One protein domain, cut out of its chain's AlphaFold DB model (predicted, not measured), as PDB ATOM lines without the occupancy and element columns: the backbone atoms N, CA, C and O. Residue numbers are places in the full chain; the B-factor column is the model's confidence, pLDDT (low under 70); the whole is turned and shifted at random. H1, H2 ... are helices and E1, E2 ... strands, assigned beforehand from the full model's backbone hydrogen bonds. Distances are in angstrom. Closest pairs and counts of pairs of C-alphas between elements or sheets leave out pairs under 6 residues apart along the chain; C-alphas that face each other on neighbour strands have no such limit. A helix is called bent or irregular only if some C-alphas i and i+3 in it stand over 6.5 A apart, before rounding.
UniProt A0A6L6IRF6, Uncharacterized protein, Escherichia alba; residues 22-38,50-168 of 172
ATOM      1  N   SER A  22     256.993 266.598 292.231       61.03
ATOM      2  CA  SER A  22     257.218 266.852 290.788       61.03
ATOM      3  C   SER A  22     255.957 266.931 289.928       61.03
ATOM      4  O   SER A  22     256.010 267.450 288.814       61.03
ATOM      5  N   PHE A  23     254.818 266.448 290.423       72.25
ATOM      6  CA  PHE A  23     253.512 266.726 289.829       72.25
ATOM      7  C   PHE A  23     252.435 266.755 290.910       72.25
ATOM      8  O   PHE A  23     252.559 266.136 291.971       72.25
ATOM      9  N   TYR A  24     251.380 267.525 290.658       79.56
ATOM     10  CA  TYR A  24     250.305 267.718 291.613       79.56
ATOM     11  C   TYR A  24     248.964 267.964 290.923       79.56
ATOM     12  O   TYR A  24     248.873 268.376 289.767       79.56
ATOM     13  N   PHE A  25     247.903 267.750 291.689       80.94
ATOM     14  CA  PHE A  25     246.519 267.842 291.265       80.94
ATOM     15  C   PHE A  25     245.741 268.653 292.283       80.94
ATOM     16  O   PHE A  25     245.677 268.269 293.446       80.94
ATOM     17  N   CYS A  26     245.149 269.768 291.856       83.56
ATOM     18  CA  CYS A  26     244.339 270.619 292.720       83.56
ATOM     19  C   CYS A  26     242.926 270.741 292.153       83.56
ATOM     20  O   CYS A  26     242.754 271.158 291.007       83.56
ATOM     21  N   ALA A  27     241.919 270.406 292.957       81.88
ATOM     22  CA  ALA A  27     240.521 270.517 292.570       81.88
ATOM     23  C   ALA A  27     239.661 271.117 293.683       81.88
ATOM     24  O   ALA A  27     239.857 270.871 294.877       81.88
ATOM     25  N   LYS A  28     238.641 271.867 293.267       83.00
ATOM     26  CA  LYS A  28     237.524 272.259 294.124       83.00
ATOM     27  C   LYS A  28     236.541 271.094 294.242       83.00
ATOM     28  O   LYS A  28     236.242 270.419 293.261       83.00
ATOM     29  N   THR A  29     236.008 270.888 295.437       76.75
ATOM     30  CA  THR A  29     235.040 269.837 295.757       76.75
ATOM     31  C   THR A  29     233.956 270.345 296.717       76.75
ATOM     32  O   THR A  29     234.050 271.448 297.267       76.75
ATOM     33  N   SER A  30     232.887 269.568 296.894       73.94
ATOM     34  CA  SER A  30     231.866 269.848 297.905       73.94
ATOM     35  C   SER A  30     232.328 269.363 299.279       73.94
ATOM     36  O   SER A  30     233.079 268.397 299.398       73.94
ATOM     37  N   GLU A  31     231.849 270.002 300.347       67.69
ATOM     38  CA  GLU A  31     232.109 269.524 301.712       67.69
ATOM     39  C   GLU A  31     231.619 268.089 301.954       67.69
ATOM     40  O   GLU A  31     232.222 267.364 302.751       67.69
ATOM     41  N   ASP A  32     230.567 267.678 301.243       66.19
ATOM     42  CA  ASP A  32     229.966 266.347 301.339       66.19
ATOM     43  C   ASP A  32     230.894 265.243 300.823       66.19
ATOM     44  O   ASP A  32     230.765 264.093 301.231       66.19
ATOM     45  N   PHE A  33     231.861 265.591 299.968       69.25
ATOM     46  CA  PHE A  33     232.850 264.654 299.437       69.25
ATOM     47  C   PHE A  33     233.643 263.964 300.556       69.25
ATOM     48  O   PHE A  33     233.973 262.785 300.459       69.25
ATOM     49  N   PHE A  34     233.911 264.678 301.655       66.38
ATOM     50  CA  PHE A  34     234.677 264.160 302.789       66.38
ATOM     51  C   PHE A  34     233.813 263.712 303.974       66.38
ATOM     52  O   PHE A  34     234.356 263.404 305.038       66.38
ATOM     53  N   ALA A  35     232.485 263.682 303.820       65.31
ATOM     54  CA  ALA A  35     231.556 263.407 304.919       65.31
ATOM     55  C   ALA A  35     231.769 262.028 305.569       65.31
ATOM     56  O   ALA A  35     231.522 261.874 306.765       65.31
ATOM     57  N   ASP A  36     232.271 261.057 304.803       61.53
ATOM     58  CA  ASP A  36     232.529 259.687 305.265       61.53
ATOM     59  C   ASP A  36     233.932 259.502 305.883       61.53
ATOM     60  O   ASP A  36     234.231 258.444 306.443       61.53
ATOM     61  N   ILE A  37     234.797 260.518 305.788       61.59
ATOM     62  CA  ILE A  37     236.206 260.463 306.225       61.59
ATOM     63  C   ILE A  37     236.461 261.365 307.423       61.59
ATOM     64  O   ILE A  37     237.300 261.069 308.274       61.59
ATOM     65  N   LEU A  38     235.747 262.485 307.492       61.59
ATOM     66  CA  LEU A  38     235.914 263.464 308.548       61.59
ATOM     67  C   LEU A  38     234.733 263.376 309.507       61.59
ATOM     68  O   LEU A  38     233.590 263.294 309.059       61.59
ATOM     69  N   SER A  50     235.135 273.187 299.526       82.44
ATOM     70  CA  SER A  50     236.320 272.432 299.936       82.44
ATOM     71  C   SER A  50     237.279 272.299 298.764       82.44
ATOM     72  O   SER A  50     236.876 272.378 297.605       82.44
ATOM     73  N   TYR A  51     238.552 272.093 299.064       86.25
ATOM     74  CA  TYR A  51     239.600 271.920 298.067       86.25
ATOM     75  C   TYR A  51     240.426 270.687 298.424       86.25
ATOM     76  O   TYR A  51     240.594 270.371 299.603       86.25
ATOM     77  N   ILE A  52     240.930 269.999 297.405       85.94
ATOM     78  CA  ILE A  52     241.878 268.895 297.544       85.94
ATOM     79  C   ILE A  52     243.097 269.166 296.676       85.94
ATOM     80  O   ILE A  52     242.953 269.582 295.530       85.94
ATOM     81  N   LEU A  53     244.273 268.957 297.251       88.31
ATOM     82  CA  LEU A  53     245.562 269.011 296.584       88.31
ATOM     83  C   LEU A  53     246.260 267.673 296.818       88.31
ATOM     84  O   LEU A  53     246.511 267.322 297.965       88.31
ATOM     85  N   MET A  54     246.571 266.936 295.761       86.94
ATOM     86  CA  MET A  54     247.419 265.743 295.810       86.94
ATOM     87  C   MET A  54     248.764 266.092 295.187       86.94
ATOM     88  O   MET A  54     248.787 266.615 294.077       86.94
ATOM     89  N   ALA A  55     249.859 265.825 295.883       88.56
ATOM     90  CA  ALA A  55     251.220 266.099 295.442       88.56
ATOM     91  C   ALA A  55     252.040 264.808 295.525       88.56
ATOM     92  O   ALA A  55     251.991 264.120 296.546       88.56
ATOM     93  N   PHE A  56     252.754 264.477 294.451       85.25
ATOM     94  CA  PHE A  56     253.437 263.195 294.263       85.25
ATOM     95  C   PHE A  56     254.949 263.388 294.305       85.25
ATOM     96  O   PHE A  56     255.477 264.314 293.679       85.25
ATOM     97  N   ASP A  57     255.621 262.554 295.092       86.81
ATOM     98  CA  ASP A  57     257.053 262.645 295.356       86.81
ATOM     99  C   ASP A  57     257.820 261.799 294.335       86.81
ATOM    100  O   ASP A  57     257.726 260.572 294.313       86.81
ATOM    101  N   ASN A  58     258.586 262.456 293.472       74.94
ATOM    102  CA  ASN A  58     259.296 261.790 292.385       74.94
ATOM    103  C   ASN A  58     260.484 260.951 292.856       74.94
ATOM    104  O   ASN A  58     260.872 260.018 292.158       74.94
ATOM    105  N   GLU A  59     261.042 261.239 294.033       81.94
ATOM    106  CA  GLU A  59     262.132 260.433 294.591       81.94
ATOM    107  C   GLU A  59     261.645 259.052 295.052       81.94
ATOM    108  O   GLU A  59     262.447 258.140 295.252       81.94
ATOM    109  N   THR A  60     260.325 258.879 295.174       80.56
ATOM    110  CA  THR A  60     259.682 257.643 295.641       80.56
ATOM    111  C   THR A  60     259.094 256.790 294.519       80.56
ATOM    112  O   THR A  60     258.465 255.769 294.801       80.56
ATOM    113  N   ILE A  61     259.264 257.191 293.253       82.81
ATOM    114  CA  ILE A  61     258.767 256.399 292.126       82.81
ATOM    115  C   ILE A  61     259.554 255.090 292.047       82.81
ATOM    116  O   ILE A  61     260.739 255.074 291.718       82.81
ATOM    117  N   ASP A  62     258.856 253.991 292.298       85.69
ATOM    118  CA  ASP A  62     259.345 252.634 292.098       85.69
ATOM    119  C   ASP A  62     258.776 252.095 290.779       85.69
ATOM    120  O   ASP A  62     257.587 251.763 290.683       85.69
ATOM    121  N   PHE A  63     259.616 252.105 289.741       81.06
ATOM    122  CA  PHE A  63     259.311 251.627 288.393       81.06
ATOM    123  C   PHE A  63     260.595 251.247 287.648       81.06
ATOM    124  O   PHE A  63     261.553 252.024 287.622       81.06
ATOM    125  N   SER A  64     260.593 250.097 286.974       78.06
ATOM    126  CA  SER A  64     261.619 249.726 285.995       78.06
ATOM    127  C   SER A  64     261.030 249.642 284.579       78.06
ATOM    128  O   SER A  64     259.895 249.192 284.415       78.06
ATOM    129  N   PRO A  65     261.784 250.016 283.523       73.75
ATOM    130  CA  PRO A  65     261.322 249.873 282.142       73.75
ATOM    131  C   PRO A  65     260.872 248.442 281.825       73.75
ATOM    132  O   PRO A  65     261.619 247.485 282.055       73.75
ATOM    133  N   GLY A  66     259.666 248.301 281.272       69.88
ATOM    134  CA  GLY A  66     259.029 247.001 281.023       69.88
ATOM    135  C   GLY A  66     258.147 246.472 282.161       69.88
ATOM    136  O   GLY A  66     257.448 245.474 281.951       69.88
ATOM    137  N   ASP A  67     258.112 247.134 283.321       80.06
ATOM    138  CA  ASP A  67     257.127 246.836 284.356       80.06
ATOM    139  C   ASP A  67     255.719 247.242 283.899       80.06
ATOM    140  O   ASP A  67     255.509 248.196 283.149       80.06
ATOM    141  N   ASN A  68     254.711 246.517 284.382       86.88
ATOM    142  CA  ASN A  68     253.302 246.840 284.142       86.88
ATOM    143  C   ASN A  68     252.677 247.661 285.279       86.88
ATOM    144  O   ASN A  68     251.474 247.937 285.265       86.88
ATOM    145  N   ARG A  69     253.479 248.022 286.284       87.44
ATOM    146  CA  ARG A  69     253.044 248.730 287.479       87.44
ATOM    147  C   ARG A  69     254.153 249.645 287.979       87.44
ATOM    148  O   ARG A  69     255.295 249.217 288.058       87.44
ATOM    149  N   ALA A  70     253.777 250.851 288.386       86.06
ATOM    150  CA  ALA A  70     254.623 251.750 289.160       86.06
ATOM    151  C   ALA A  70     253.953 252.065 290.502       86.06
ATOM    152  O   ALA A  70     252.721 252.008 290.622       86.06
ATOM    153  N   THR A  71     254.739 252.402 291.517       88.25
ATOM    154  CA  THR A  71     254.214 252.998 292.752       88.25
ATOM    155  C   THR A  71     254.904 254.308 293.063       88.25
ATOM    156  O   THR A  71     256.074 254.469 292.747       88.25
ATOM    157  N   VAL A  72     254.176 255.236 293.674       86.81
ATOM    158  CA  VAL A  72     254.704 256.541 294.072       86.81
ATOM    159  C   VAL A  72     254.025 256.992 295.356       86.81
ATOM    160  O   VAL A  72     252.823 256.780 295.543       86.81
ATOM    161  N   GLU A  73     254.787 257.596 296.250       90.12
ATOM    162  CA  GLU A  73     254.282 258.171 297.487       90.12
ATOM    163  C   GLU A  73     254.016 259.673 297.328       90.12
ATOM    164  O   GLU A  73     254.301 260.302 296.305       90.12
ATOM    165  N   GLY A  74     253.415 260.276 298.347       89.88
ATOM    166  CA  GLY A  74     253.284 261.720 298.399       89.88
ATOM    167  C   GLY A  74     252.392 262.208 299.524       89.88
ATOM    168  O   GLY A  74     252.243 261.562 300.566       89.88
ATOM    169  N   LYS A  75     251.764 263.362 299.304       90.94
ATOM    170  CA  LYS A  75     250.880 264.009 300.275       90.94
ATOM    171  C   LYS A  75     249.572 264.433 299.642       90.94
ATOM    172  O   LYS A  75     249.541 264.962 298.534       90.94
ATOM    173  N   ALA A  76     248.495 264.294 300.404       88.62
ATOM    174  CA  ALA A  76     247.227 264.923 300.085       88.62
ATOM    175  C   ALA A  76     246.842 265.937 301.162       88.62
ATOM    176  O   ALA A  76     246.862 265.655 302.361       88.62
ATOM    177  N   TYR A  77     246.445 267.119 300.710       88.69
ATOM    178  CA  TYR A  77     245.960 268.207 301.533       88.69
ATOM    179  C   TYR A  77     244.486 268.443 301.230       88.69
ATOM    180  O   TYR A  77     244.098 268.628 300.080       88.69
ATOM    181  N   ILE A  78     243.657 268.452 302.270       86.81
ATOM    182  CA  ILE A  78     242.229 268.751 302.167       86.81
ATOM    183  C   ILE A  78     241.962 270.037 302.937       86.81
ATOM    184  O   ILE A  78     242.144 270.092 304.157       86.81
ATOM    185  N   LEU A  79     241.525 271.073 302.227       86.25
ATOM    186  CA  LEU A  79     241.225 272.382 302.792       86.25
ATOM    187  C   LEU A  79     239.709 272.603 302.862       86.25
ATOM    188  O   LEU A  79     239.028 272.675 301.842       86.25
ATOM    189  N   LYS A  80     239.203 272.736 304.093       80.62
ATOM    190  CA  LYS A  80     237.805 273.080 304.417       80.62
ATOM    191  C   LYS A  80     237.790 274.309 305.339       80.62
ATOM    192  O   LYS A  80     238.195 275.393 304.943       80.62
ATOM    193  N   LYS A  81     237.403 274.132 306.611       76.31
ATOM    194  CA  LYS A  81     237.572 275.122 307.697       76.31
ATOM    195  C   LYS A  81     238.991 275.100 308.271       76.31
ATOM    196  O   LYS A  81     239.429 276.062 308.884       76.31
ATOM    197  N   SER A  82     239.673 273.974 308.107       81.75
ATOM    198  CA  SER A  82     241.052 273.736 308.510       81.75
ATOM    199  C   SER A  82     241.741 272.931 307.418       81.75
ATOM    200  O   SER A  82     241.072 272.204 306.677       81.75
ATOM    201  N   LEU A  83     243.063 273.042 307.352       85.69
ATOM    202  CA  LEU A  83     243.881 272.196 306.500       85.69
ATOM    203  C   LEU A  83     244.083 270.834 307.169       85.69
ATOM    204  O   LEU A  83     244.423 270.756 308.350       85.69
ATOM    205  N   LEU A  84     243.866 269.769 306.412       86.31
ATOM    206  CA  LEU A  84     244.142 268.402 306.820       86.31
ATOM    207  C   LEU A  84     245.201 267.816 305.901       86.31
ATOM    208  O   LEU A  84     245.076 267.928 304.688       86.31
ATOM    209  N   GLU A  85     246.195 267.170 306.492       89.31
ATOM    210  CA  GLU A  85     247.266 266.478 305.780       89.31
ATOM    211  C   GLU A  85     247.096 264.960 305.907       89.31
ATOM    212  O   GLU A  85     246.689 264.455 306.968       89.31
ATOM    213  N   PHE A  86     247.401 264.272 304.809       87.56
ATOM    214  CA  PHE A  86     247.404 262.827 304.653       87.56
ATOM    215  C   PHE A  86     248.662 262.396 303.901       87.56
ATOM    216  O   PHE A  86     249.101 263.082 302.976       87.56
ATOM    217  N   ASP A  87     249.190 261.238 304.275       90.38
ATOM    218  CA  ASP A  87     250.164 260.511 303.467       90.38
ATOM    219  C   ASP A  87     249.442 259.873 302.282       90.38
ATOM    220  O   ASP A  87     248.254 259.546 302.371       90.38
ATOM    221  N   MET A  88     250.136 259.708 301.167       89.25
ATOM    222  CA  MET A  88     249.571 259.174 299.938       89.25
ATOM    223  C   MET A  88     250.436 258.033 299.415       89.25
ATOM    224  O   MET A  88     251.657 258.141 299.413       89.25
ATOM    225  N   LEU A  89     249.788 256.972 298.939       89.00
ATOM    226  CA  LEU A  89     250.407 255.927 298.129       89.00
ATOM    227  C   LEU A  89     249.567 255.744 296.872       89.00
ATOM    228  O   LEU A  89     248.376 255.440 296.958       89.00
ATOM    229  N   SER A  90     250.190 255.872 295.714       86.44
ATOM    230  CA  SER A  90     249.548 255.668 294.426       86.44
ATOM    231  C   SER A  90     250.155 254.477 293.709       86.44
ATOM    232  O   SER A  90     251.370 254.304 293.663       86.44
ATOM    233  N   ILE A  91     249.285 253.652 293.141       87.69
ATOM    234  CA  ILE A  91     249.621 252.511 292.302       87.69
ATOM    235  C   ILE A  91     249.160 252.842 290.890       87.69
ATOM    236  O   ILE A  91     247.979 253.105 290.666       87.69
ATOM    237  N   MET A  92     250.089 252.814 289.947       84.75
ATOM    238  CA  MET A  92     249.845 253.124 288.547       84.75
ATOM    239  C   MET A  92     249.958 251.857 287.713       84.75
ATOM    240  O   MET A  92     250.879 251.068 287.926       84.75
ATOM    241  N   THR A  93     249.053 251.654 286.763       82.94
ATOM    242  CA  THR A  93     249.190 250.612 285.737       82.94
ATOM    243  C   THR A  93     249.900 251.194 284.522       82.94
ATOM    244  O   THR A  93     249.550 252.271 284.035       82.94
ATOM    245  N   MET A  94     250.897 250.468 284.024       78.94
ATOM    246  CA  MET A  94     251.770 250.911 282.941       78.94
ATOM    247  C   MET A  94     251.566 250.036 281.704       78.94
ATOM    248  O   MET A  94     251.466 248.809 281.797       78.94
ATOM    249  N   LYS A  95     251.529 250.663 280.528       79.06
ATOM    250  CA  LYS A  95     251.522 249.986 279.229       79.06
ATOM    251  C   LYS A  95     252.440 250.746 278.282       79.06
ATOM    252  O   LYS A  95     252.191 251.910 278.013       79.06
ATOM    253  N   ASN A  96     253.462 250.076 277.747       78.19
ATOM    254  CA  ASN A  96     254.496 250.705 276.909       78.19
ATOM    255  C   ASN A  96     255.169 251.909 277.600       78.19
ATOM    256  O   ASN A  96     255.334 252.952 276.980       78.19
ATOM    257  N   ASP A  97     255.496 251.769 278.888       69.12
ATOM    258  CA  ASP A  97     256.066 252.828 279.737       69.12
ATOM    259  C   ASP A  97     255.177 254.084 279.909       69.12
ATOM    260  O   ASP A  97     255.612 255.082 280.478       69.12
ATOM    261  N   GLU A  98     253.902 254.022 279.506       71.56
ATOM    262  CA  GLU A  98     252.901 255.070 279.735       71.56
ATOM    263  C   GLU A  98     251.906 254.662 280.830       71.56
ATOM    264  O   GLU A  98     251.449 253.514 280.889       71.56
ATOM    265  N   THR A  99     251.533 255.613 281.691       74.81
ATOM    266  CA  THR A  99     250.513 255.402 282.726       74.81
ATOM    267  C   THR A  99     249.118 255.329 282.111       74.81
ATOM    268  O   THR A  99     248.711 256.213 281.361       74.81
ATOM    269  N   THR A 100     248.364 254.293 282.473       75.38
ATOM    270  CA  THR A 100     246.996 254.052 281.984       75.38
ATOM    271  C   THR A 100     245.951 254.322 283.061       75.38
ATOM    272  O   THR A 100     245.049 255.131 282.844       75.38
ATOM    273  N   ASP A 101     246.123 253.740 284.247       78.62
ATOM    274  CA  ASP A 101     245.284 253.986 285.415       78.62
ATOM    275  C   ASP A 101     246.131 254.397 286.617       78.62
ATOM    276  O   ASP A 101     247.273 253.963 286.776       78.62
ATOM    277  N   ILE A 102     245.539 255.185 287.511       81.81
ATOM    278  CA  ILE A 102     246.115 255.523 288.814       81.81
ATOM    279  C   ILE A 102     245.090 255.201 289.893       81.81
ATOM    280  O   ILE A 102     243.957 255.680 289.840       81.81
ATOM    281  N   ILE A 103     245.498 254.415 290.886       84.12
ATOM    282  CA  ILE A 103     244.755 254.182 292.122       84.12
ATOM    283  C   ILE A 103     245.528 254.818 293.267       84.12
ATOM    284  O   ILE A 103     246.643 254.404 293.565       84.12
ATOM    285  N   THR A 104     244.924 255.787 293.940       85.12
ATOM    286  CA  THR A 104     245.543 256.517 295.045       85.12
ATOM    287  C   THR A 104     244.842 256.208 296.359       85.12
ATOM    288  O   THR A 104     243.628 256.387 296.483       85.12
ATOM    289  N   TYR A 105     245.636 255.796 297.343       85.38
ATOM    290  CA  TYR A 105     245.251 255.573 298.727       85.38
ATOM    291  C   TYR A 105     245.747 256.729 299.585       85.38
ATOM    292  O   TYR A 105     246.902 257.138 299.465       85.38
ATOM    293  N   LEU A 106     244.903 257.223 300.489       85.44
ATOM    294  CA  LEU A 106     245.336 258.177 301.513       85.44
ATOM    295  C   LEU A 106     245.506 257.473 302.854       85.44
ATOM    296  O   LEU A 106     244.746 256.563 303.175       85.44
ATOM    297  N   GLY A 107     246.455 257.916 303.667       83.50
ATOM    298  CA  GLY A 107     246.731 257.407 305.003       83.50
ATOM    299  C   GLY A 107     246.900 258.533 306.018       83.50
ATOM    300  O   GLY A 107     247.223 259.669 305.680       83.50
ATOM    301  N   LYS A 108     246.647 258.230 307.293       82.06
ATOM    302  CA  LYS A 108     246.926 259.139 308.410       82.06
ATOM    303  C   LYS A 108     247.263 258.346 309.663       82.06
ATOM    304  O   LYS A 108     246.550 257.401 310.000       82.06
ATOM    305  N   ASN A 109     248.306 258.750 310.389       76.50
ATOM    306  CA  ASN A 109     248.757 258.085 311.621       76.50
ATOM    307  C   ASN A 109     249.004 256.573 311.424       76.50
ATOM    308  O   ASN A 109     248.532 255.760 312.223       76.50
ATOM    309  N   ASN A 110     249.690 256.192 310.340       66.62
ATOM    310  CA  ASN A 110     249.981 254.798 309.964       66.62
ATOM    311  C   ASN A 110     248.740 253.913 309.745       66.62
ATOM    312  O   ASN A 110     248.822 252.687 309.823       66.62
ATOM    313  N   LYS A 111     247.578 254.515 309.478       68.81
ATOM    314  CA  LYS A 111     246.373 253.804 309.049       68.81
ATOM    315  C   LYS A 111     246.007 254.253 307.647       68.81
ATOM    316  O   LYS A 111     245.880 255.454 307.407       68.81
ATOM    317  N   LEU A 112     245.806 253.290 306.752       64.25
ATOM    318  CA  LEU A 112     245.156 253.544 305.473       64.25
ATOM    319  C   LEU A 112     243.754 254.083 305.757       64.25
ATOM    320  O   LEU A 112     243.001 253.520 306.552       64.25
ATOM    321  N   SER A 113     243.439 255.214 305.150       66.44
ATOM    322  CA  SER A 113     242.067 255.675 305.050       66.44
ATOM    323  C   SER A 113     241.366 254.871 303.962       66.44
ATOM    324  O   SER A 113     241.987 254.425 302.999       66.44
ATOM    325  N   ASP A 114     240.054 254.732 304.084       62.41
ATOM    326  CA  ASP A 114     239.227 254.051 303.083       62.41
ATOM    327  C   ASP A 114     239.020 254.897 301.806       62.41
ATOM    328  O   ASP A 114     238.057 254.697 301.068       62.41
ATOM    329  N   LEU A 115     239.884 255.889 301.569       62.50
ATOM    330  CA  LEU A 115     239.846 256.748 300.398       62.50
ATOM    331  C   LEU A 115     240.603 256.101 299.253       62.50
ATOM    332  O   LEU A 115     241.831 256.039 299.279       62.50
ATOM    333  N   LEU A 116     239.846 255.683 298.243       67.81
ATOM    334  CA  LEU A 116     240.366 255.231 296.967       67.81
ATOM    335  C   LEU A 116     239.975 256.237 295.891       67.81
ATOM    336  O   LEU A 116     238.790 256.478 295.646       67.81
ATOM    337  N   PHE A 117     240.984 256.799 295.246       73.31
ATOM    338  CA  PHE A 117     240.809 257.653 294.086       73.31
ATOM    339  C   PHE A 117     241.292 256.904 292.850       73.31
ATOM    340  O   PHE A 117     242.422 256.432 292.829       73.31
ATOM    341  N   TYR A 118     240.442 256.793 291.838       75.38
ATOM    342  CA  TYR A 118     240.784 256.204 290.548       75.38
ATOM    343  C   TYR A 118     240.880 257.296 289.488       75.38
ATOM    344  O   TYR A 118     240.058 258.210 289.467       75.38
ATOM    345  N   SER A 119     241.858 257.218 288.598       71.12
ATOM    346  CA  SER A 119     241.948 258.094 287.430       71.12
ATOM    347  C   SER A 119     242.322 257.293 286.194       71.12
ATOM    348  O   SER A 119     243.312 256.569 286.216       71.12
ATOM    349  N   ASP A 120     241.535 257.458 285.132       65.00
ATOM    350  CA  ASP A 120     241.841 256.969 283.786       65.00
ATOM    351  C   ASP A 120     242.600 258.079 283.044       65.00
ATOM    352  O   ASP A 120     242.059 259.168 282.822       65.00
ATOM    353  N   VAL A 121     243.863 257.820 282.713       63.25
ATOM    354  CA  VAL A 121     244.773 258.795 282.088       63.25
ATOM    355  C   VAL A 121     244.634 258.785 280.556       63.25
ATOM    356  O   VAL A 121     245.131 259.680 279.875       63.25
ATOM    357  N   THR A 122     243.885 257.833 279.987       51.53
ATOM    358  CA  THR A 122     243.812 257.605 278.531       51.53
ATOM    359  C   THR A 122     242.844 258.526 277.776       51.53
ATOM    360  O   THR A 122     242.794 258.491 276.546       51.53
ATOM    361  N   LYS A 123     242.081 259.384 278.469       50.41
ATOM    362  CA  LYS A 123     241.121 260.313 277.844       50.41
ATOM    363  C   LYS A 123     241.625 261.752 277.817       50.41
ATOM    364  O   LYS A 123     241.250 262.583 278.644       50.41
ATOM    365  N   THR A 124     242.388 262.086 276.784       46.62
ATOM    366  CA  THR A 124     242.481 263.471 276.310       46.62
ATOM    367  C   THR A 124     241.148 263.870 275.679       46.62
ATOM    368  O   THR A 124     240.629 263.177 274.808       46.62
ATOM    369  N   SER A 125     240.555 264.978 276.128       43.38
ATOM    370  CA  SER A 125     239.387 265.547 275.452       43.38
ATOM    371  C   SER A 125     239.859 266.219 274.157       43.38
ATOM    372  O   SER A 125     240.690 267.127 274.216       43.38
ATOM    373  N   ASP A 126     239.303 265.798 273.014       42.03
ATOM    374  CA  ASP A 126     239.614 266.238 271.634       42.03
ATOM    375  C   ASP A 126     239.415 267.743 271.345       42.03
ATOM    376  O   ASP A 126     239.373 268.159 270.187       42.03
ATOM    377  N   LYS A 127     239.256 268.591 272.366       39.22
ATOM    378  CA  LYS A 127     239.057 270.030 272.172       39.22
ATOM    379  C   LYS A 127     240.143 270.947 272.705       39.22
ATOM    380  O   LYS A 127     240.200 272.051 272.189       39.22
ATOM    381  N   ASP A 128     241.030 270.521 273.609       39.84
ATOM    382  CA  ASP A 128     241.975 271.473 274.227       39.84
ATOM    383  C   ASP A 128     243.362 270.914 274.605       39.84
ATOM    384  O   ASP A 128     244.117 271.615 275.264       39.84
ATOM    385  N   ASN A 129     243.752 269.690 274.216       39.78
ATOM    386  CA  ASN A 129     245.068 269.092 274.559       39.78
ATOM    387  C   ASN A 129     245.439 269.075 276.062       39.78
ATOM    388  O   ASN A 129     246.556 268.708 276.413       39.78
ATOM    389  N   ILE A 130     244.516 269.415 276.962       40.41
ATOM    390  CA  ILE A 130     244.711 269.306 278.405       40.41
ATOM    391  C   ILE A 130     244.208 267.917 278.819       40.41
ATOM    392  O   ILE A 130     243.031 267.611 278.579       40.41
ATOM    393  N   PRO A 131     245.047 267.056 279.425       45.69
ATOM    394  CA  PRO A 131     244.577 265.802 279.993       45.69
ATOM    395  C   PRO A 131     243.562 266.125 281.090       45.69
ATOM    396  O   PRO A 131     243.899 266.627 282.162       45.69
ATOM    397  N   ALA A 132     242.287 265.869 280.805       50.91
ATOM    398  CA  ALA A 132     241.230 265.978 281.791       50.91
ATOM    399  C   ALA A 132     241.340 264.760 282.712       50.91
ATOM    400  O   ALA A 132     240.659 263.758 282.507       50.91
ATOM    401  N   LEU A 133     242.218 264.828 283.715       61.16
ATOM    402  CA  LEU A 133     242.277 263.792 284.736       61.16
ATOM    403  C   LEU A 133     240.979 263.863 285.547       61.16
ATOM    404  O   LEU A 133     240.763 264.791 286.335       61.16
ATOM    405  N   VAL A 134     240.088 262.903 285.307       62.81
ATOM    406  CA  VAL A 134     238.882 262.733 286.111       62.81
ATOM    407  C   VAL A 134     239.237 261.824 287.268       62.81
ATOM    408  O   VAL A 134     239.392 260.616 287.090       62.81
ATOM    409  N   ILE A 135     239.322 262.408 288.458       72.00
ATOM    410  CA  ILE A 135     239.514 261.627 289.670       72.00
ATOM    411  C   ILE A 135     238.138 261.156 290.144       72.00
ATOM    412  O   ILE A 135     237.276 261.956 290.520       72.00
ATOM    413  N   LEU A 136     237.925 259.846 290.094       72.81
ATOM    414  CA  LEU A 136     236.759 259.172 290.639       72.81
ATOM    415  C   LEU A 136     237.029 258.789 292.088       72.81
ATOM    416  O   LEU A 136     237.997 258.096 292.381       72.81
ATOM    417  N   TYR A 137     236.138 259.193 292.981       74.12
ATOM    418  CA  TYR A 137     236.110 258.717 294.358       74.12
ATOM    419  C   TYR A 137     234.788 257.996 294.600       74.12
ATOM    420  O   TYR A 137     233.723 258.539 294.297       74.12
ATOM    421  N   ILE A 138     234.861 256.777 295.131       70.56
ATOM    422  CA  ILE A 138     233.690 256.017 295.569       70.56
ATOM    423  C   ILE A 138     233.698 256.016 297.089       70.56
ATOM    424  O   ILE A 138     234.610 255.478 297.714       70.56
ATOM    425  N   SER A 139     232.688 256.636 297.681       69.81
ATOM    426  CA  SER A 139     232.556 256.698 299.128       69.81
ATOM    427  C   SER A 139     232.065 255.386 299.730       69.81
ATOM    428  O   SER A 139     231.588 254.487 299.036       69.81
ATOM    429  N   LYS A 140     232.136 255.279 301.061       68.44
ATOM    430  CA  LYS A 140     231.730 254.066 301.792       68.44
ATOM    431  C   LYS A 140     230.262 253.710 301.593       68.44
ATOM    432  O   LYS A 140     229.904 252.538 301.636       68.44
ATOM    433  N   ASN A 141     229.412 254.714 301.395       72.00
ATOM    434  CA  ASN A 141     227.992 254.532 301.094       72.00
ATOM    435  C   ASN A 141     227.704 254.313 299.592       72.00
ATOM    436  O   ASN A 141     226.539 254.251 299.207       72.00
ATOM    437  N   GLY A 142     228.736 254.178 298.751       68.69
ATOM    438  CA  GLY A 142     228.610 253.891 297.322       68.69
ATOM    439  C   GLY A 142     228.308 255.106 296.442       68.69
ATOM    440  O   GLY A 142     227.973 254.929 295.270       68.69
ATOM    441  N   LEU A 143     228.411 256.334 296.965       71.31
ATOM    442  CA  LEU A 143     228.299 257.537 296.141       71.31
ATOM    443  C   LEU A 143     229.569 257.716 295.307       71.31
ATOM    444  O   LEU A 143     230.687 257.600 295.804       71.31
ATOM    445  N   VAL A 144     229.383 258.019 294.023       72.81
ATOM    446  CA  VAL A 144     230.483 258.264 293.090       72.81
ATOM    447  C   VAL A 144     230.627 259.760 292.876       72.81
ATOM    448  O   VAL A 144     229.730 260.418 292.347       72.81
ATOM    449  N   TYR A 145     231.786 260.284 293.239       73.12
ATOM    450  CA  TYR A 145     232.155 261.669 293.023       73.12
ATOM    451  C   TYR A 145     233.157 261.764 291.879       73.12
ATOM    452  O   TYR A 145     234.063 260.940 291.759       73.12
ATOM    453  N   ARG A 146     232.992 262.788 291.039       74.38
ATOM    454  CA  ARG A 146     233.896 263.083 289.925       74.38
ATOM    455  C   ARG A 146     234.541 264.434 290.161       74.38
ATOM    456  O   ARG A 146     233.833 265.439 290.239       74.38
ATOM    457  N   LEU A 147     235.861 264.450 290.259       73.44
ATOM    458  CA  LEU A 147     236.642 265.676 290.294       73.44
ATOM    459  C   LEU A 147     237.203 265.909 288.901       73.44
ATOM    460  O   LEU A 147     237.933 265.075 288.374       73.44
ATOM    461  N   TYR A 148     236.827 267.037 288.312       69.81
ATOM    462  CA  TYR A 148     237.351 267.470 287.027       69.81
ATOM    463  C   TYR A 148     238.497 268.435 287.276       69.81
ATOM    464  O   TYR A 148     238.336 269.397 288.029       69.81
ATOM    465  N   MET A 149     239.627 268.195 286.619       65.31
ATOM    466  CA  MET A 149     240.750 269.119 286.645       65.31
ATOM    467  C   MET A 149     240.912 269.815 285.305       65.31
ATOM    468  O   MET A 149     241.002 269.177 284.261       65.31
ATOM    469  N   ASN A 150     240.944 271.144 285.359       63.97
ATOM    470  CA  ASN A 150     241.368 272.006 284.261       63.97
ATOM    471  C   ASN A 150     242.365 273.056 284.786       63.97
ATOM    472  O   ASN A 150     242.387 273.346 285.985       63.97
ATOM    473  N   GLU A 151     243.188 273.635 283.914       59.94
ATOM    474  CA  GLU A 151     244.276 274.539 284.325       59.94
ATOM    475  C   GLU A 151     243.800 275.776 285.104       59.94
ATOM    476  O   GLU A 151     244.418 276.172 286.095       59.94
ATOM    477  N   ILE A 152     242.681 276.380 284.688       56.69
ATOM    478  CA  ILE A 152     242.109 277.560 285.355       56.69
ATOM    479  C   ILE A 152     241.703 277.195 286.790       56.69
ATOM    480  O   ILE A 152     242.079 277.880 287.743       56.69
ATOM    481  N   SER A 153     241.023 276.057 286.954       66.00
ATOM    482  CA  SER A 153     240.613 275.533 288.258       66.00
ATOM    483  C   SER A 153     241.802 275.151 289.138       66.00
ATOM    484  O   SER A 153     241.718 275.323 290.352       66.00
ATOM    485  N   GLN A 154     242.926 274.708 288.559       71.88
ATOM    486  CA  GLN A 154     244.137 274.415 289.323       71.88
ATOM    487  C   GLN A 154     244.749 275.682 289.923       71.88
ATOM    488  O   GLN A 154     245.023 275.695 291.121       71.88
ATOM    489  N   LYS A 155     244.926 276.760 289.145       77.12
ATOM    490  CA  LYS A 155     245.497 278.020 289.664       77.12
ATOM    491  C   LYS A 155     244.629 278.629 290.766       77.12
ATOM    492  O   LYS A 155     245.143 279.009 291.817       77.12
ATOM    493  N   GLU A 156     243.313 278.673 290.554       81.94
ATOM    494  CA  GLU A 156     242.367 279.155 291.567       81.94
ATOM    495  C   GLU A 156     242.369 278.288 292.833       81.94
ATOM    496  O   GLU A 156     242.268 278.817 293.941       81.94
ATOM    497  N   CYS A 157     242.501 276.968 292.674       86.12
ATOM    498  CA  CYS A 157     242.578 276.016 293.777       86.12
ATOM    499  C   CYS A 157     243.871 276.181 294.586       86.12
ATOM    500  O   CYS A 157     243.808 276.276 295.812       86.12
ATOM    501  N   LEU A 158     245.028 276.276 293.924       87.75
ATOM    502  CA  LEU A 158     246.323 276.458 294.589       87.75
ATOM    503  C   LEU A 158     246.364 277.746 295.410       87.75
ATOM    504  O   LEU A 158     246.862 277.731 296.531       87.75
ATOM    505  N   GLY A 159     245.756 278.828 294.909       88.81
ATOM    506  CA  GLY A 159     245.658 280.105 295.622       88.81
ATOM    507  C   GLY A 159     244.867 280.056 296.938       88.81
ATOM    508  O   GLY A 159     244.811 281.056 297.651       88.81
ATOM    509  N   LYS A 160     244.236 278.924 297.279       91.25
ATOM    510  CA  LYS A 160     243.575 278.717 298.578       91.25
ATOM    511  C   LYS A 160     244.503 278.135 299.638       91.25
ATOM    512  O   LYS A 160     244.189 278.244 300.823       91.25
ATOM    513  N   TYR A 161     245.604 277.506 299.237       90.62
ATOM    514  CA  TYR A 161     246.518 276.845 300.157       90.62
ATOM    515  C   TYR A 161     247.531 277.834 300.740       90.62
ATOM    516  O   TYR A 161     247.906 278.803 300.081       90.62
ATOM    517  N   PRO A 162     247.977 277.616 301.989       89.69
ATOM    518  CA  PRO A 162     249.026 278.435 302.575       89.69
ATOM    519  C   PRO A 162     250.357 278.215 301.844       89.69
ATOM    520  O   PRO A 162     250.645 277.107 301.389       89.69
ATOM    521  N   GLU A 163     251.198 279.250 301.810       88.62
ATOM    522  CA  GLU A 163     252.453 279.245 301.041       88.62
ATOM    523  C   GLU A 163     253.377 278.073 301.382       88.62
ATOM    524  O   GLU A 163     254.021 277.514 300.506       88.62
ATOM    525  N   TRP A 164     253.423 277.633 302.642       86.12
ATOM    526  CA  TRP A 164     254.277 276.508 303.041       86.12
ATOM    527  C   TRP A 164     253.878 275.168 302.398       86.12
ATOM    528  O   TRP A 164     254.704 274.259 302.352       86.12
ATOM    529  N   VAL A 165     252.635 275.033 301.920       87.19
ATOM    530  CA  VAL A 165     252.189 273.882 301.118       87.19
ATOM    531  C   VAL A 165     252.616 274.076 299.668       87.19
ATOM    532  O   VAL A 165     253.215 273.183 299.079       87.19
ATOM    533  N   THR A 166     252.334 275.248 299.091       87.25
ATOM    534  CA  THR A 166     252.569 275.509 297.664       87.25
ATOM    535  C   THR A 166     254.048 275.665 297.318       87.25
ATOM    536  O   THR A 166     254.443 275.303 296.220       87.25
ATOM    537  N   ASN A 167     254.881 276.135 298.250       84.06
ATOM    538  CA  ASN A 167     256.327 276.290 298.058       84.06
ATOM    539  C   ASN A 167     257.069 274.949 297.962       84.06
ATOM    540  O   ASN A 167     258.218 274.931 297.542       84.06
ATOM    541  N   LYS A 168     256.436 273.836 298.360       79.75
ATOM    542  CA  LYS A 168     256.995 272.484 298.200       79.75
ATOM    543  C   LYS A 168     256.698 271.876 296.829       79.75
ATOM    544  O   LYS A 168     257.214 270.810 296.511       79.75
TER     545      LYS A 168
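AT A GLANCE: This is residues 22 to 38 and 50 to 168 of the 172 residues of an uncharacterized protein of Escherichia alba (UniProt A0A6L6IRF6). One sheet of eight antiparallel strands is curled into a nearly closed barrel, twisted, whose edge strands E1 and E8 come near each other. The helix H2 packs across the barrel's outside over E1, the short H1 follows directly at the end of E1, and the short H3 only grazes the sheet. The printed part has 136 residues, with eight named strands and three named helices in the order E1 H1 E2 E3 E4 E5 E6 E7 E8 H2 H3; the sheet's order is E1 to E8 as numbered. The class is mostly strand, and the whole is compact, with a radius of gyration of the C-alphas of 14.8 A and spans of 44 by 40 by 35 A.

IN THESE COORDINATES: E1 is residues 23 to 30, 23.3 A long, from C-alpha 23 at (253.512, 266.726, 289.829). E2 is residues 50 to 56, 20.3 A; E3 is 69 to 79, 30.6 A; E4 is 83 to 95, 36.0 A, with C-alpha 95 at (251.522, 249.986, 279.229). E5 is residues 98 to 108, 29.6 A; E6 is 111 to 120, 25.9 A; E7 is 134 to 138, 12.7 A; E8 is 144 to 148, 13.0 A. H1 is residues 31 to 34, 6.0 A; H2 is 151 to 158, 10.6 A; H3 is 163 to 166, 5.0 A, ending at C-alpha 166 at (252.569, 275.509, 297.664).

HOW THE PARTS SIT: E2 to E8 form a meander, each strand the antiparallel neighbour of the one before. The sheet is folded, bent back on itself into two leaves: E1 E2 E3 E4 face E6 E7 E8, with E5 as the hinge. E3, E4, E5 and E6 bend, by 54 degrees at residue 73, 54 at 87, 64 at 101 and 61 at 114. Within hydrogen-bond range are N 27 and O 52 of E1 and E2, 2.9 A, N 91 and O 103 of the hairpin E4 and E5, 2.8 A, and N 118 and O 136 of the hairpin E6 and E7, 2.8 A. The closest C-alphas of E1 and E8 are those of Ala 27 and Leu 147, 6.6 A apart. H2 is on the sheet, over E1, at a height of 7.9 A, and runs across the strands at 82 degrees to E1 on the local plane; their closest C-alphas are those of Cys 26 and Gln 154, 5.1 A apart. H1 is on the opposite face, over none of the strands, at a height of 6.4 A. H3 only grazes the sheet, with residues 165 to 166. In H2 every O i to N i+4 pair is within hydrogen-bond range; H1 and H3 are too short for such a pair.

THE WHOLE: The C-alphas farthest apart, of Gly 66 and Lys 81, are 44.3 A apart. Residues 39 to 49 are not printed, and C-alphas 38 and 50 are 12.4 A apart across the cut. The links E2 to E3 and E6 to E7 are long. The mean pLDDT of the printed part is 75.2; 42 residues are under 70, among them residues 120 to 134.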